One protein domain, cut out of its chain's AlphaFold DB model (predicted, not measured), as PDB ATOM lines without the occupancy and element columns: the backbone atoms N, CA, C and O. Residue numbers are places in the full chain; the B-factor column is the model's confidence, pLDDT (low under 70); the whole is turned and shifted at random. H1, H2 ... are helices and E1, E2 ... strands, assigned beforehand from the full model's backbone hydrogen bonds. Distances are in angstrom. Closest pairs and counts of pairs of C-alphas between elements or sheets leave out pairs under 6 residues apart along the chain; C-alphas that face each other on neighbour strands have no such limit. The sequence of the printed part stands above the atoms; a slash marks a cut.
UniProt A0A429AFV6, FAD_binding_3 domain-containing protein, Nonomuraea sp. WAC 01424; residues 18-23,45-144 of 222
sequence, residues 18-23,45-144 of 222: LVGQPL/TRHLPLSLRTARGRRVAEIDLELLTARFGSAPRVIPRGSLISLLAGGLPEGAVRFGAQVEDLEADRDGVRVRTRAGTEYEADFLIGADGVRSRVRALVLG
ATOM      1  N   LEU A  18     -46.844 -22.745   5.653       34.97
ATOM      2  CA  LEU A  18     -47.866 -22.738   6.700       34.97
ATOM      3  C   LEU A  18     -47.218 -22.951   8.073       34.97
ATOM      4  O   LEU A  18     -46.556 -23.962   8.315       34.97
ATOM      5  N   VAL A  19     -47.416 -22.002   8.991       36.53
ATOM      6  CA  VAL A  19     -46.878 -22.072  10.357       36.53
ATOM      7  C   VAL A  19     -48.033 -22.118  11.358       36.53
ATOM      8  O   VAL A  19     -48.955 -21.302  11.321       36.53
ATOM      9  N   GLY A  20     -47.983 -23.083  12.282       30.80
ATOM     10  CA  GLY A  20     -48.966 -23.221  13.361       30.80
ATOM     11  C   GLY A  20     -49.051 -21.992  14.282       30.80
ATOM     12  O   GLY A  20     -48.205 -21.100  14.250       30.80
ATOM     13  N   GLN A  21     -50.098 -21.947  15.113       27.95
ATOM     14  CA  GLN A  21     -50.367 -20.861  16.068       27.95
ATOM     15  C   GLN A  21     -49.131 -20.529  16.937       27.95
ATOM     16  O   GLN A  21     -48.450 -21.454  17.400       27.95
ATOM     17  N   PRO A  22     -48.850 -19.241  17.228       30.50
ATOM     18  CA  PRO A  22     -47.869 -18.888  18.247       30.50
ATOM     19  C   PRO A  22     -48.304 -19.502  19.583       30.50
ATOM     20  O   PRO A  22     -49.481 -19.474  19.937       30.50
ATOM     21  N   LEU A  23     -47.363 -20.106  20.312       31.48
ATOM     22  CA  LEU A  23     -47.629 -20.726  21.611       31.48
ATOM     23  C   LEU A  23     -48.293 -19.690  22.533       31.48
ATOM     24  O   LEU A  23     -47.641 -18.741  22.956       31.48
ATOM     25  N   THR A  45     -21.757 -14.612  18.804       51.12
ATOM     26  CA  THR A  45     -20.492 -14.508  19.538       51.12
ATOM     27  C   THR A  45     -19.509 -15.501  18.928       51.12
ATOM     28  O   THR A  45     -19.844 -16.673  18.745       51.12
ATOM     29  N   ARG A  46     -18.292 -15.055  18.581       47.97
ATOM     30  CA  ARG A  46     -17.189 -15.977  18.269       47.97
ATOM     31  C   ARG A  46     -16.759 -16.611  19.592       47.97
ATOM     32  O   ARG A  46     -16.204 -15.930  20.446       47.97
ATOM     33  N   HIS A  47     -17.069 -17.886  19.783       52.31
ATOM     34  CA  HIS A  47     -16.601 -18.649  20.936       52.31
ATOM     35  C   HIS A  47     -15.320 -19.366  20.552       52.31
ATOM     36  O   HIS A  47     -15.336 -20.109  19.579       52.31
ATOM     37  N   LEU A  48     -14.248 -19.173  21.318       55.00
ATOM     38  CA  LEU A  48     -13.078 -20.045  21.298       55.00
ATOM     39  C   LEU A  48     -12.503 -20.128  22.720       55.00
ATOM     40  O   LEU A  48     -12.189 -19.070  23.273       55.00
ATOM     41  N   PRO A  49     -12.361 -21.329  23.326       60.91
ATOM     42  CA  PRO A  49     -12.807 -22.676  22.904       60.91
ATOM     43  C   PRO A  49     -14.164 -23.126  23.507       60.91
ATOM     44  O   PRO A  49     -14.620 -22.582  24.517       60.91
ATOM     45  N   LEU A  50     -14.803 -24.163  22.931       71.38
ATOM     46  CA  LEU A  50     -15.939 -24.859  23.566       71.38
ATOM     47  C   LEU A  50     -15.405 -25.970  24.480       71.38
ATOM     48  O   LEU A  50     -14.883 -26.975  24.006       71.38
ATOM     49  N   SER A  51     -15.546 -25.810  25.798       70.50
ATOM     50  CA  SER A  51     -15.058 -26.796  26.772       70.50
ATOM     51  C   SER A  51     -16.187 -27.627  27.375       70.50
ATOM     52  O   SER A  51     -17.134 -27.063  27.924       70.50
ATOM     53  N   LEU A  52     -16.029 -28.950  27.374       71.75
ATOM     54  CA  LEU A  52     -16.838 -29.873  28.165       71.75
ATOM     55  C   LEU A  52     -16.187 -30.057  29.536       71.75
ATOM     56  O   LEU A  52     -14.987 -30.341  29.629       71.75
ATOM     57  N   ARG A  53     -16.960 -29.912  30.612       70.94
ATOM     58  CA  ARG A  53     -16.448 -29.997  31.984       70.94
ATOM     59  C   ARG A  53     -17.347 -30.869  32.842       70.94
ATOM     60  O   ARG A  53     -18.558 -30.832  32.737       70.94
ATOM     61  N   THR A  54     -16.746 -31.642  33.737       71.12
ATOM     62  CA  THR A  54     -17.497 -32.323  34.798       71.12
ATOM     63  C   THR A  54     -18.167 -31.310  35.725       71.12
ATOM     64  O   THR A  54     -17.737 -30.159  35.806       71.12
ATOM     65  N   ALA A  55     -19.095 -31.782  36.559       53.91
ATOM     66  CA  ALA A  55     -19.734 -30.954  37.579       53.91
ATOM     67  C   ALA A  55     -18.794 -30.389  38.661       53.91
ATOM     68  O   ALA A  55     -19.193 -29.547  39.454       53.91
ATOM     69  N   ARG A  56     -17.535 -30.837  38.719       58.88
ATOM     70  CA  ARG A  56     -16.502 -30.253  39.593       58.88
ATOM     71  C   ARG A  56     -15.570 -29.303  38.836       58.88
ATOM     72  O   ARG A  56     -14.466 -29.030  39.291       58.88
ATOM     73  N   GLY A  57     -15.952 -28.879  37.633       61.00
ATOM     74  CA  GLY A  57     -15.177 -27.975  36.786       61.00
ATOM     75  C   GLY A  57     -13.982 -28.614  36.066       61.00
ATOM     76  O   GLY A  57     -13.379 -27.959  35.210       61.00
ATOM     77  N   ARG A  58     -13.645 -29.886  36.347       72.81
ATOM     78  CA  ARG A  58     -12.579 -30.616  35.634       72.81
ATOM     79  C   ARG A  58     -12.918 -30.704  34.148       72.81
ATOM     80  O   ARG A  58     -13.996 -31.184  33.802       72.81
ATOM     81  N   ARG A  59     -11.994 -30.276  33.287       75.81
ATOM     82  CA  ARG A  59     -12.125 -30.375  31.827       75.81
ATOM     83  C   ARG A  59     -12.157 -31.849  31.409       75.81
ATOM     84  O   ARG A  59     -11.343 -32.639  31.877       75.81
ATOM     85  N   VAL A  60     -13.142 -32.206  30.590       79.62
ATOM     86  CA  VAL A  60     -13.313 -33.539  29.989       79.62
ATOM     87  C   VAL A  60     -12.817 -33.514  28.553       79.62
ATOM     88  O   VAL A  60     -12.062 -34.389  28.155       79.62
ATOM     89  N   ALA A  61     -13.218 -32.490  27.802       73.44
ATOM     90  CA  ALA A  61     -12.801 -32.286  26.428       73.44
ATOM     91  C   ALA A  61     -12.774 -30.794  26.106       73.44
ATOM     92  O   ALA A  61     -13.452 -29.983  26.747       73.44
ATOM     93  N   GLU A  62     -12.003 -30.455  25.088       76.56
ATOM     94  CA  GLU A  62     -12.025 -29.155  24.448       76.56
ATOM     95  C   GLU A  62     -12.256 -29.359  22.963       76.56
ATOM     96  O   GLU A  62     -11.618 -30.207  22.342       76.56
ATOM     97  N   ILE A  63     -13.206 -28.612  22.421       76.25
ATOM     98  CA  ILE A  63     -13.518 -28.628  21.005       76.25
ATOM     99  C   ILE A  63     -12.919 -27.358  20.420       76.25
ATOM    100  O   ILE A  63     -13.377 -26.246  20.711       76.25
ATOM    101  N   ASP A  64     -11.889 -27.552  19.604       77.00
ATOM    102  CA  ASP A  64     -11.300 -26.496  18.798       77.00
ATOM    103  C   ASP A  64     -12.232 -26.178  17.622       77.00
ATOM    104  O   ASP A  64     -12.449 -26.980  16.710       77.00
ATOM    105  N   LEU A  65     -12.828 -24.990  17.675       74.75
ATOM    106  CA  LEU A  65     -13.774 -24.526  16.668       74.75
ATOM    107  C   LEU A  65     -13.063 -23.951  15.428       74.75
ATOM    108  O   LEU A  65     -13.707 -23.787  14.384       74.75
ATOM    109  N   GLU A  66     -11.752 -23.694  15.489       80.19
ATOM    110  CA  GLU A  66     -10.960 -23.308  14.315       80.19
ATOM    111  C   GLU A  66     -10.770 -24.500  13.370       80.19
ATOM    112  O   GLU A  66     -10.948 -24.350  12.161       80.19
ATOM    113  N   LEU A  67     -10.568 -25.708  13.908       79.19
ATOM    114  CA  LEU A  67     -10.528 -26.937  13.103       79.19
ATOM    115  C   LEU A  67     -11.842 -27.197  12.355       79.19
ATOM    116  O   LEU A  67     -11.827 -27.628  11.201       79.19
ATOM    117  N   LEU A  68     -12.990 -26.905  12.976       76.81
ATOM    118  CA  LEU A  68     -14.286 -27.004  12.294       76.81
ATOM    119  C   LEU A  68     -14.388 -25.993  11.147       76.81
ATOM    120  O   LEU A  68     -14.889 -26.326  10.076       76.81
ATOM    121  N   THR A  69     -13.864 -24.784  11.354       82.44
ATOM    122  CA  THR A  69     -13.839 -23.739  10.323       82.44
ATOM    123  C   THR A  69     -13.003 -24.173   9.123       82.44
ATOM    124  O   THR A  69     -13.480 -24.109   7.993       82.44
ATOM    125  N   ALA A  70     -11.784 -24.665   9.371       84.25
ATOM    126  CA  ALA A  70     -10.888 -25.147   8.323       84.25
ATOM    127  C   ALA A  70     -11.501 -26.312   7.530       84.25
ATOM    128  O   ALA A  70     -11.352 -26.379   6.313       84.25
ATOM    129  N   ARG A  71     -12.232 -27.209   8.204       86.06
ATOM    130  CA  ARG A  71     -12.857 -28.376   7.570       86.06
ATOM    131  C   ARG A  71     -14.110 -28.044   6.757       86.06
ATOM    132  O   ARG A  71     -14.317 -28.647   5.710       86.06
ATOM    133  N   PHE A  72     -14.968 -27.153   7.253       85.00
ATOM    134  CA  PHE A  72     -16.295 -26.896   6.670       85.00
ATOM    135  C   PHE A  72     -16.396 -25.557   5.927       85.00
ATOM    136  O   PHE A  72     -17.480 -25.181   5.481       85.00
ATOM    137  N   GLY A  73     -15.291 -24.814   5.808       86.44
ATOM    138  CA  GLY A  73     -15.222 -23.551   5.066       86.44
ATOM    139  C   GLY A  73     -15.997 -22.392   5.702       86.44
ATOM    140  O   GLY A  73     -16.102 -21.321   5.111       86.44
ATOM    141  N   SER A  74     -16.556 -22.579   6.898       81.88
ATOM    142  CA  SER A  74     -17.308 -21.551   7.615       81.88
ATOM    143  C   SER A  74     -17.173 -21.720   9.124       81.88
ATOM    144  O   SER A  74     -17.136 -22.834   9.648       81.88
ATOM    145  N   ALA A  75     -17.072 -20.597   9.836       77.69
ATOM    146  CA  ALA A  75     -16.921 -20.619  11.283       77.69
ATOM    147  C   ALA A  75     -18.242 -20.993  11.966       77.69
ATOM    148  O   ALA A  75     -19.276 -20.399  11.638       77.69
ATOM    149  N   PRO A  76     -18.235 -21.899  12.963       73.94
ATOM    150  CA  PRO A  76     -19.440 -22.210  13.713       73.94
ATOM    151  C   PRO A  76     -19.919 -20.964  14.468       73.94
ATOM    152  O   PRO A  76     -19.149 -20.262  15.131       73.94
ATOM    153  N   ARG A  77     -21.219 -20.680  14.367       75.25
ATOM    154  CA  ARG A  77     -21.876 -19.556  15.041       75.25
ATOM    155  C   ARG A  77     -22.954 -20.086  15.974       75.25
ATOM    156  O   ARG A  77     -23.773 -20.909  15.576       75.25
ATOM    157  N   VAL A  78     -22.987 -19.561  17.194       74.06
ATOM    158  CA  VAL A  78     -24.115 -19.755  18.110       74.06
ATOM    159  C   VAL A  78     -25.003 -18.523  18.013       74.06
ATOM    160  O   VAL A  78     -24.539 -17.403  18.233       74.06
ATOM    161  N   ILE A  79     -26.268 -18.732  17.653       75.56
ATOM    162  CA  ILE A  79     -27.271 -17.679  17.478       75.56
ATOM    163  C   ILE A  79     -28.510 -18.073  18.291       75.56
ATOM    164  O   ILE A  79     -28.919 -19.238  18.239       75.56
ATOM    165  N   PRO A  80     -29.140 -17.146  19.037       78.69
ATOM    166  CA  PRO A  80     -30.415 -17.421  19.687       78.69
ATOM    167  C   PRO A  80     -31.463 -17.869  18.663       78.69
ATOM    168  O   PRO A  80     -31.659 -17.215  17.638       78.69
ATOM    169  N   ARG A  81     -32.184 -18.957  18.960       81.06
ATOM    170  CA  ARG A  81     -33.165 -19.548  18.034       81.06
ATOM    171  C   ARG A  81     -34.172 -18.523  17.499       81.06
ATOM    172  O   ARG A  81     -34.430 -18.500  16.303       81.06
ATOM    173  N   GLY A  82     -34.712 -17.667  18.370       85.94
ATOM    174  CA  GLY A  82     -35.670 -16.630  17.971       85.94
ATOM    175  C   GLY A  82     -35.081 -15.607  16.993       85.94
ATOM    176  O   GLY A  82     -35.749 -15.217  16.039       85.94
ATOM    177  N   SER A  83     -33.813 -15.226  17.177       86.38
ATOM    178  CA  SER A  83     -33.107 -14.316  16.269       86.38
ATOM    179  C   SER A  83     -32.876 -14.950  14.901       86.38
ATOM    180  O   SER A  83     -33.105 -14.292  13.891       86.38
ATOM    181  N   LEU A  84     -32.487 -16.230  14.858       88.19
ATOM    182  CA  LEU A  84     -32.321 -16.955  13.596       88.19
ATOM    183  C   LEU A  84     -33.649 -17.078  12.839       88.19
ATOM    184  O   LEU A  84     -33.693 -16.785  11.651       88.19
ATOM    185  N   ILE A  85     -34.733 -17.456  13.525       92.62
ATOM    186  CA  ILE A  85     -36.067 -17.548  12.910       92.62
ATOM    187  C   ILE A  85     -36.494 -16.191  12.342       92.62
ATOM    188  O   ILE A  85     -36.970 -16.130  11.216       92.62
ATOM    189  N   SER A  86     -36.279 -15.106  13.089       89.12
ATOM    190  CA  SER A  86     -36.628 -13.754  12.635       89.12
ATOM    191  C   SER A  86     -35.822 -13.337  11.402       89.12
ATOM    192  O   SER A  86     -36.370 -12.734  10.487       89.12
ATOM    193  N   LEU A  87     -34.530 -13.679  11.366       91.75
ATOM    194  CA  LEU A  87     -33.656 -13.395  10.228       91.75
ATOM    195  C   LEU A  87     -34.082 -14.173   8.980       91.75
ATOM    196  O   LEU A  87     -34.143 -13.593   7.903       91.75
ATOM    197  N   LEU A  88     -34.407 -15.460   9.127       93.44
ATOM    198  CA  LEU A  88     -34.887 -16.286   8.019       93.44
ATOM    199  C   LEU A  88     -36.246 -15.796   7.506       93.44
ATOM    200  O   LEU A  88     -36.414 -15.638   6.303       93.44
ATOM    201  N   ALA A  89     -37.185 -15.502   8.410       91.19
ATOM    202  CA  ALA A  89     -38.504 -14.992   8.045       91.19
ATOM    203  C   ALA A  89     -38.423 -13.634   7.330       91.19
ATOM    204  O   ALA A  89     -39.142 -13.414   6.364       91.19
ATOM    205  N   GLY A  90     -37.515 -12.749   7.757       91.38
ATOM    206  CA  GLY A  90     -37.291 -11.457   7.101       91.38
ATOM    207  C   GLY A  90     -36.669 -11.549   5.702       91.38
ATOM    208  O   GLY A  90     -36.674 -10.557   4.982       91.38
ATOM    209  N   GLY A  91     -36.130 -12.711   5.319       94.56
ATOM    210  CA  GLY A  91     -35.634 -12.973   3.966       94.56
ATOM    211  C   GLY A  91     -36.691 -13.522   3.005       94.56
ATOM    212  O   GLY A  91     -36.374 -13.745   1.838       94.56
ATOM    213  N   LEU A  92     -37.916 -13.776   3.477       94.56
ATOM    214  CA  LEU A  92     -39.007 -14.292   2.653       94.56
ATOM    215  C   LEU A  92     -39.816 -13.147   2.021       94.56
ATOM    216  O   LEU A  92     -39.925 -12.075   2.620       94.56
ATOM    217  N   PRO A  93     -40.418 -13.368   0.838       94.00
ATOM    218  CA  PRO A  93     -41.385 -12.439   0.271       94.00
ATOM    219  C   PRO A  93     -42.556 -12.180   1.224       94.00
ATOM    220  O   PRO A  93     -42.941 -13.042   2.021       94.00
ATOM    221  N   GLU A  94     -43.160 -11.001   1.108       90.19
ATOM    222  CA  GLU A  94     -44.396 -10.699   1.821       90.19
ATOM    223  C   GLU A  94     -45.489 -11.719   1.459       90.19
ATOM    224  O   GLU A  94     -45.605 -12.150   0.314       90.19
ATOM    225  N   GLY A  95     -46.266 -12.152   2.454       88.00
ATOM    226  CA  GLY A  95     -47.336 -13.138   2.268       88.00
ATOM    227  C   GLY A  95     -46.887 -14.603   2.184       88.00
ATOM    228  O   GLY A  95     -47.742 -15.479   2.289       88.00
ATOM    229  N   ALA A  96     -45.582 -14.891   2.091       91.50
ATOM    230  CA  ALA A  96     -45.069 -16.267   2.010       91.50
ATOM    231  C   ALA A  96     -45.305 -17.096   3.289       91.50
ATOM    232  O   ALA A  96     -45.274 -18.325   3.253       91.50
ATOM    233  N   VAL A  97     -45.523 -16.438   4.435       92.06
ATOM    234  CA  VAL A  97     -45.797 -17.093   5.723       92.06
ATOM    235  C   VAL A  97     -47.218 -16.791   6.170       92.06
ATOM    236  O   VAL A  97     -47.565 -15.634   6.417       92.06
ATOM    237  N   ARG A  98     -48.017 -17.844   6.360       91.12
ATOM    238  CA  ARG A  98     -49.373 -17.738   6.916       91.12
ATOM    239  C   ARG A  98     -49.418 -18.357   8.307       91.12
ATOM    240  O   ARG A  98     -49.208 -19.558   8.480       91.12
ATOM    241  N   PHE A  99     -49.685 -17.520   9.305       90.81
ATOM    242  CA  PHE A  99     -49.878 -17.952  10.686       90.81
ATOM    243  C   PHE A  99     -51.319 -18.388  10.939       90.81
ATOM    244  O   PHE A  99     -52.240 -18.013  10.220       90.81
ATOM    245  N   GLY A 100     -51.517 -19.183  11.989       89.12
ATOM    246  CA  GLY A 100     -52.840 -19.685  12.370       89.12
ATOM    247  C   GLY A 100     -53.375 -20.802  11.469       89.12
ATOM    248  O   GLY A 100     -54.416 -21.377  11.773       89.12
ATOM    249  N   ALA A 101     -52.620 -21.179  10.439       93.88
ATOM    250  CA  ALA A 101     -52.919 -22.248   9.497       93.88
ATOM    251  C   ALA A 101     -52.370 -23.600   9.989       93.88
ATOM    252  O   ALA A 101     -51.541 -24.238   9.344       93.88
ATOM    253  N   GLN A 102     -52.787 -24.034  11.181       94.75
ATOM    254  CA  GLN A 102     -52.383 -25.344  11.697       94.75
ATOM    255  C   GLN A 102     -53.042 -26.450  10.863       94.75
ATOM    256  O   GLN A 102     -54.268 -26.520  10.841       94.75
ATOM    257  N   VAL A 103     -52.246 -27.322  10.234       96.19
ATOM    258  CA  VAL A 103     -52.745 -28.507   9.515       96.19
ATOM    259  C   VAL A 103     -53.573 -29.371  10.462       96.19
ATOM    260  O   VAL A 103     -53.115 -29.717  11.555       96.19
ATOM    261  N   GLU A 104     -54.785 -29.708  10.045       96.25
ATOM    262  CA  GLU A 104     -55.648 -30.673  10.722       96.25
ATOM    263  C   GLU A 104     -55.767 -31.955   9.906       96.25
ATOM    264  O   GLU A 104     -55.754 -33.040  10.489       96.25
ATOM    265  N   ASP A 105     -55.821 -31.833   8.584       96.44
ATOM    266  CA  ASP A 105     -56.048 -32.944   7.671       96.44
ATOM    267  C   ASP A 105     -55.421 -32.675   6.309       96.44
ATOM    268  O   ASP A 105     -55.125 -31.519   5.975       96.44
ATOM    269  N   LEU A 106     -55.214 -33.735   5.538       96.06
ATOM    270  CA  LEU A 106     -54.729 -33.625   4.171       96.06
ATOM    271  C   LEU A 106     -55.215 -34.787   3.313       96.06
ATOM    272  O   LEU A 106     -55.289 -35.924   3.775       96.06
ATOM    273  N   GLU A 107     -55.450 -34.490   2.044       95.31
ATOM    274  CA  GLU A 107     -55.703 -35.454   0.980       95.31
ATOM    275  C   GLU A 107     -54.653 -35.233  -0.106       95.31
ATOM    276  O   GLU A 107     -54.324 -34.092  -0.430       95.31
ATOM    277  N   ALA A 108     -54.082 -36.312  -0.635       93.00
ATOM    278  CA  ALA A 108     -53.061 -36.241  -1.670       93.00
ATOM    279  C   ALA A 108     -53.329 -37.291  -2.744       93.00
ATOM    280  O   ALA A 108     -53.605 -38.453  -2.429       93.00
ATOM    281  N   ASP A 109     -53.205 -36.885  -4.000       91.81
ATOM    282  CA  ASP A 109     -53.354 -37.745  -5.168       91.81
ATOM    283  C   ASP A 109     -52.247 -37.451  -6.200       91.81
ATOM    284  O   ASP A 109     -51.142 -37.042  -5.842       91.81
ATOM    285  N   ARG A 110     -52.489 -37.765  -7.477       91.12
ATOM    286  CA  ARG A 110     -51.514 -37.529  -8.555       91.12
ATOM    287  C   ARG A 110     -51.481 -36.074  -9.023       91.12
ATOM    288  O   ARG A 110     -50.498 -35.695  -9.655       91.12
ATOM    289  N   ASP A 111     -52.527 -35.314  -8.729       90.06
ATOM    290  CA  ASP A 111     -52.759 -33.958  -9.213       90.06
ATOM    291  C   ASP A 111     -52.375 -32.908  -8.157       90.06
ATOM    292  O   ASP A 111     -52.136 -31.753  -8.502       90.06
ATOM    293  N   GLY A 112     -52.236 -33.303  -6.886       93.50
ATOM    294  CA  GLY A 112     -51.619 -32.469  -5.857       93.50
ATOM    295  C   GLY A 112     -51.973 -32.873  -4.430       93.50
ATOM    296  O   GLY A 112     -52.267 -34.031  -4.124       93.50
ATOM    297  N   VAL A 113     -51.918 -31.888  -3.534       95.38
ATOM    298  CA  VAL A 113     -52.257 -32.018  -2.116       95.38
ATOM    299  C   VAL A 113     -53.259 -30.939  -1.725       95.38
ATOM    300  O   VAL A 113     -53.016 -29.745  -1.911       95.38
ATOM    301  N   ARG A 114     -54.357 -31.361  -1.100       96.62
ATOM    302  CA  ARG A 114     -55.329 -30.499  -0.428       96.62
ATOM    303  C   ARG A 114     -55.102 -30.579   1.075       96.62
ATOM    304  O   ARG A 114     -55.117 -31.656   1.658       96.62
ATOM    305  N   VAL A 115     -54.895 -29.438   1.719       96.75
ATOM    306  CA  VAL A 115     -54.645 -29.325   3.159       96.75
ATOM    307  C   VAL A 115     -55.791 -28.582   3.812       96.75
ATOM    308  O   VAL A 115     -56.043 -27.421   3.494       96.75
ATOM    309  N   ARG A 116     -56.424 -29.208   4.802       97.12
ATOM    310  CA  ARG A 116     -57.425 -28.561   5.645       97.12
ATOM    311  C   ARG A 116     -56.793 -28.149   6.963       97.12
ATOM    312  O   ARG A 116     -56.175 -28.946   7.674       97.12
ATOM    313  N   THR A 117     -56.942 -26.879   7.302       96.38
ATOM    314  CA  THR A 117     -56.464 -26.340   8.574       96.38
ATOM    315  C   THR A 117     -57.515 -26.471   9.665       96.38
ATOM    316  O   THR A 117     -58.711 -26.546   9.397       96.38
ATOM    317  N   ARG A 118     -57.074 -26.391  10.920       93.19
ATOM    318  CA  ARG A 118     -57.946 -26.389  12.100       93.19
ATOM    319  C   ARG A 118     -58.944 -25.225  12.126       93.19
ATOM    320  O   ARG A 118     -59.968 -25.304  12.793       93.19
ATOM    321  N   ALA A 119     -58.637 -24.131  11.432       91.44
ATOM    322  CA  ALA A 119     -59.549 -23.000  11.280       91.44
ATOM    323  C   ALA A 119     -60.643 -23.253  10.220       91.44
ATOM    324  O   ALA A 119     -61.480 -22.384  10.002       91.44
ATOM    325  N   GLY A 120     -60.625 -24.411   9.549       93.38
ATOM    326  CA  GLY A 120     -61.535 -24.765   8.460       93.38
ATOM    327  C   GLY A 120     -61.095 -24.265   7.083       93.38
ATOM    328  O   GLY A 120     -61.736 -24.592   6.095       93.38
ATOM    329  N   THR A 121     -60.006 -23.495   6.987       92.31
ATOM    330  CA  THR A 121     -59.468 -23.032   5.697       92.31
ATOM    331  C   THR A 121     -58.787 -24.174   4.953       92.31
ATOM    332  O   THR A 121     -57.998 -24.903   5.564       92.31
ATOM    333  N   GLU A 122     -59.037 -24.268   3.650       94.38
ATOM    334  CA  GLU A 122     -58.385 -25.208   2.738       94.38
ATOM    335  C   GLU A 122     -57.313 -24.527   1.885       94.38
ATOM    336  O   GLU A 122     -57.446 -23.363   1.504       94.38
ATOM    337  N   TYR A 123     -56.250 -25.273   1.594       93.06
ATOM    338  CA  TYR A 123     -55.163 -24.880   0.705       93.06
ATOM    339  C   TYR A 123     -54.891 -26.010  -0.285       93.06
ATOM    340  O   TYR A 123     -54.896 -27.175   0.105       93.06
ATOM    341  N   GLU A 124     -54.609 -25.666  -1.535       93.81
ATOM    342  CA  GLU A 124     -54.180 -26.604  -2.576       93.81
ATOM    343  C   GLU A 124     -52.743 -26.275  -2.995       93.81
ATOM    344  O   GLU A 124     -52.372 -25.099  -3.071       93.81
ATOM    345  N   ALA A 125     -51.928 -27.300  -3.232       92.88
ATOM    346  CA  ALA A 125     -50.557 -27.161  -3.717       92.88
ATOM    347  C   ALA A 125     -50.101 -28.427  -4.453       92.88
ATOM    348  O   ALA A 125     -50.581 -29.518  -4.158       92.88
ATOM    349  N   ASP A 126     -49.105 -28.307  -5.333       95.00
ATOM    350  CA  ASP A 126     -48.517 -29.466  -6.025       95.00
ATOM    351  C   ASP A 126     -47.799 -30.417  -5.048       95.00
ATOM    352  O   ASP A 126     -47.794 -31.634  -5.218       95.00
ATOM    353  N   PHE A 127     -47.184 -29.860  -3.995       93.62
ATOM    354  CA  PHE A 127     -46.442 -30.612  -2.985       93.62
ATOM    355  C   PHE A 127     -46.633 -30.028  -1.587       93.62
ATOM    356  O   PHE A 127     -46.711 -28.813  -1.400       93.62
ATOM    357  N   LEU A 128     -46.588 -30.905  -0.582       95.00
ATOM    358  CA  LEU A 128     -46.577 -30.535   0.831       95.00
ATOM    359  C   LEU A 128     -45.276 -30.984   1.502       95.00
ATOM    360  O   LEU A 128     -44.915 -32.159   1.470       95.00
ATOM    361  N   ILE A 129     -44.608 -30.055   2.187       95.69
ATOM    362  CA  ILE A 129     -43.439 -30.351   3.021       95.69
ATOM    363  C   ILE A 129     -43.858 -30.357   4.494       95.69
ATOM    364  O   ILE A 129     -44.206 -29.323   5.066       95.69
ATOM    365  N   GLY A 130     -43.774 -31.523   5.139       94.56
ATOM    366  CA  GLY A 130     -43.993 -31.671   6.579       94.56
ATOM    367  C   GLY A 130     -42.837 -31.098   7.405       94.56
ATOM    368  O   GLY A 130     -41.888 -31.809   7.724       94.56
ATOM    369  N   ALA A 131     -42.917 -29.814   7.762       95.38
ATOM    370  CA  ALA A 131     -41.922 -29.107   8.582       95.38
ATOM    371  C   ALA A 131     -42.454 -28.703   9.978       95.38
ATOM    372  O   ALA A 131     -41.975 -27.754  10.601       95.38
ATOM    373  N   ASP A 132     -43.442 -29.434  10.497       94.06
ATOM    374  CA  ASP A 132     -44.206 -29.144  11.721       94.06
ATOM    375  C   ASP A 132     -43.646 -29.811  13.002       94.06
ATOM    376  O   ASP A 132     -44.264 -29.799  14.071       94.06
ATOM    377  N   GLY A 133     -42.409 -30.310  12.934       91.75
ATOM    378  CA  GLY A 133     -41.586 -30.663  14.092       91.75
ATOM    379  C   GLY A 133     -41.877 -32.030  14.724       91.75
ATOM    380  O   GLY A 133     -42.523 -32.895  14.150       91.75
ATOM    381  N   VAL A 134     -41.369 -32.250  15.943       91.69
ATOM    382  CA  VAL A 134     -41.360 -33.581  16.600       91.69
ATOM    383  C   VAL A 134     -42.754 -34.162  16.887       91.69
ATOM    384  O   VAL A 134     -42.889 -35.360  17.109       91.69
ATOM    385  N   ARG A 135     -43.800 -33.326  16.888       92.06
ATOM    386  CA  ARG A 135     -45.208 -33.738  17.048       92.06
ATOM    387  C   ARG A 135     -45.990 -33.560  15.746       92.06
ATOM    388  O   ARG A 135     -47.140 -33.136  15.780       92.06
ATOM    389  N   SER A 136     -45.319 -33.808  14.623       95.44
ATOM    390  CA  SER A 136     -45.833 -33.567  13.281       95.44
ATOM    391  C   SER A 136     -47.207 -34.209  13.069       95.44
ATOM    392  O   SER A 136     -47.372 -35.425  13.216       95.44
ATOM    393  N   ARG A 137     -48.187 -33.378  12.708       95.38
ATOM    394  CA  ARG A 137     -49.504 -33.802  12.235       95.38
ATOM    395  C   ARG A 137     -49.401 -34.373  10.827       95.38
ATOM    396  O   ARG A 137     -50.043 -35.382  10.562       95.38
ATOM    397  N   VAL A 138     -48.557 -33.791   9.973       96.25
ATOM    398  CA  VAL A 138     -48.324 -34.295   8.609       96.25
ATOM    399  C   VAL A 138     -47.792 -35.732   8.647       96.25
ATOM    400  O   VAL A 138     -48.376 -36.616   8.028       96.25
ATOM    401  N   ARG A 139     -46.755 -36.011   9.450       96.00
ATOM    402  CA  ARG A 139     -46.226 -37.373   9.652       96.00
ATOM    403  C   ARG A 139     -47.306 -38.327  10.151       96.00
ATOM    404  O   ARG A 139     -47.397 -39.441   9.654       96.00
ATOM    405  N   ALA A 140     -48.115 -37.896  11.121       95.75
ATOM    406  CA  ALA A 140     -49.173 -38.734  11.675       95.75
ATOM    407  C   ALA A 140     -50.229 -39.121  10.625       95.75
ATOM    408  O   ALA A 140     -50.692 -40.255  10.648       95.75
ATOM    409  N   LEU A 141     -50.582 -38.207   9.715       95.62
ATOM    410  CA  LEU A 141     -51.543 -38.455   8.633       95.62
ATOM    411  C   LEU A 141     -50.963 -39.346   7.528       95.62
ATOM    412  O   LEU A 141     -51.664 -40.207   7.012       95.62
ATOM    413  N   VAL A 142     -49.685 -39.165   7.188       95.12
ATOM    414  CA  VAL A 142     -49.047 -39.892   6.079       95.12
ATOM    415  C   VAL A 142     -48.551 -41.280   6.494       95.12
ATOM    416  O   VAL A 142     -48.704 -42.234   5.739       95.12
ATOM    417  N   LEU A 143     -47.928 -41.407   7.670       95.00
ATOM    418  CA  LEU A 143     -47.279 -42.652   8.101       95.00
ATOM    419  C   LEU A 143     -48.073 -43.425   9.154       95.00
ATOM    420  O   LEU A 143     -47.901 -44.636   9.263       95.00
ATOM    421  N   GLY A 144     -48.892 -42.750   9.969       92.94
ATOM    422  CA  GLY A 144     -49.641 -43.398  11.055       92.94
ATOM    423  C   GLY A 144     -48.766 -44.110  12.097       92.94
ATOM    424  O   GLY A 144     -49.263 -44.907  12.886       92.94
TER     425      GLY A 144
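This is residues 18 to 23 and 45 to 144 of the 222 residues of the protein "FAD_binding_3 domain-containing protein" of Nonomuraea sp. WAC 01424 (UniProt A0A429AFV6). What does the model look like at first sight? It is two small lobes far apart, joined by a thin stretch of chain that holds H2: one lobe is the hairpin E1 and E2 with H1 beyond one end of it, the other is the sheet E4, E5 and E6 with H3 over its E4 side. E3 lies near the second lobe, paired with residues 18 to 19, and most of H2 sticks out free between the lobes. What is it made of, and how large is it? The 106 printed residues have three named helices and six named strands, in the order E1 E2 H1 H2 E3 E4 E5 E6 H3; the larger sheet has the order E4, E5, E6, antiparallel, and the class is mixed, helices and strands, with under half of the residues, 51, in named elements. The whole is extended, with a radius of gyration of the C-alphas of 20.7 A, and elongated, spanning 56 by 33 by 30 A.

What do the first printed residues pair with, and how is the first hairpin built? Residues 18 to 19 form a short parallel pairing with residues 98 to 99 of E3, residues 97 to 99, a strand that pairs with no named strand. E1, residues 50 to 53, and E2, residues 59 to 63, are an antiparallel hairpin at 162 degrees, with N 52 and O 61 2.8 A apart, within hydrogen-bond range. H1, residues 65 to 72, comes nearest to E1 at the C-alphas of Leu 50 and Leu 65, 7.2 A apart. What follows along the chain? H2, residues 81 to 89, touches no helix, and residues 80 to 88, of which 81 to 88 belong to H2, stand free, as do residues 90 to 95. The closest C-alphas of H2 and E3 are those of Ala 89 and Val 97, 7.9 A apart. How is the larger sheet arranged? E4, residues 103 to 108, E5, residues 113 to 117, and E6, residues 122 to 125, form a meander, each strand the antiparallel neighbour of the one before, with E4 and E6 as edge strands. E4 and E5 are a hairpin at 162 degrees with N 107 and O 114 2.9 A apart, and E5 and E6 are a hairpin at 152 degrees with N 115 and O 123 2.8 A apart, both within hydrogen-bond range. Where is the last helix? H3, residues 137 to 143, is on this sheet, over E4, at a height over the sheet of 8.4 A, and only just runs along the strands, at 29 degrees to E4 on the local plane. Its closest C-alphas to E4 are those of Val 103 and Arg 137, 6.8 A apart. In H1, H2 and H3 every O i to N i+4 pair is within hydrogen-bond range.

Where does the first lobe lie? E1 begins at C-alpha 50 at (-15.939, -24.859, 23.566); E2 is 11.1 A long and H1 10.6 A. Where do the other elements lie? H2 is 12.2 A long and begins at C-alpha 81 at (-33.165, -19.548, 18.034). E3 is 6.5 A long, E4 13.6 A, E5 12.8 A and E6 10.3 A. H3 ends at C-alpha 143 at (-47.279, -42.652, 8.101).

How far does it reach? The two C-alphas farthest apart are those of Arg 56 and Asp 111, 60.9 A. Is the printed part cut, and which link is long? Residues 24 to 44 are not printed, and C-alphas 23 and 45 are 27.9 A apart across the cut; the link E6 to H3, 11 residues, is long. Where is confidence low? Residues 18 to 23, 45 to 49 and 55 to 57 are under 70, and the mean pLDDT of the printed part is 82.6.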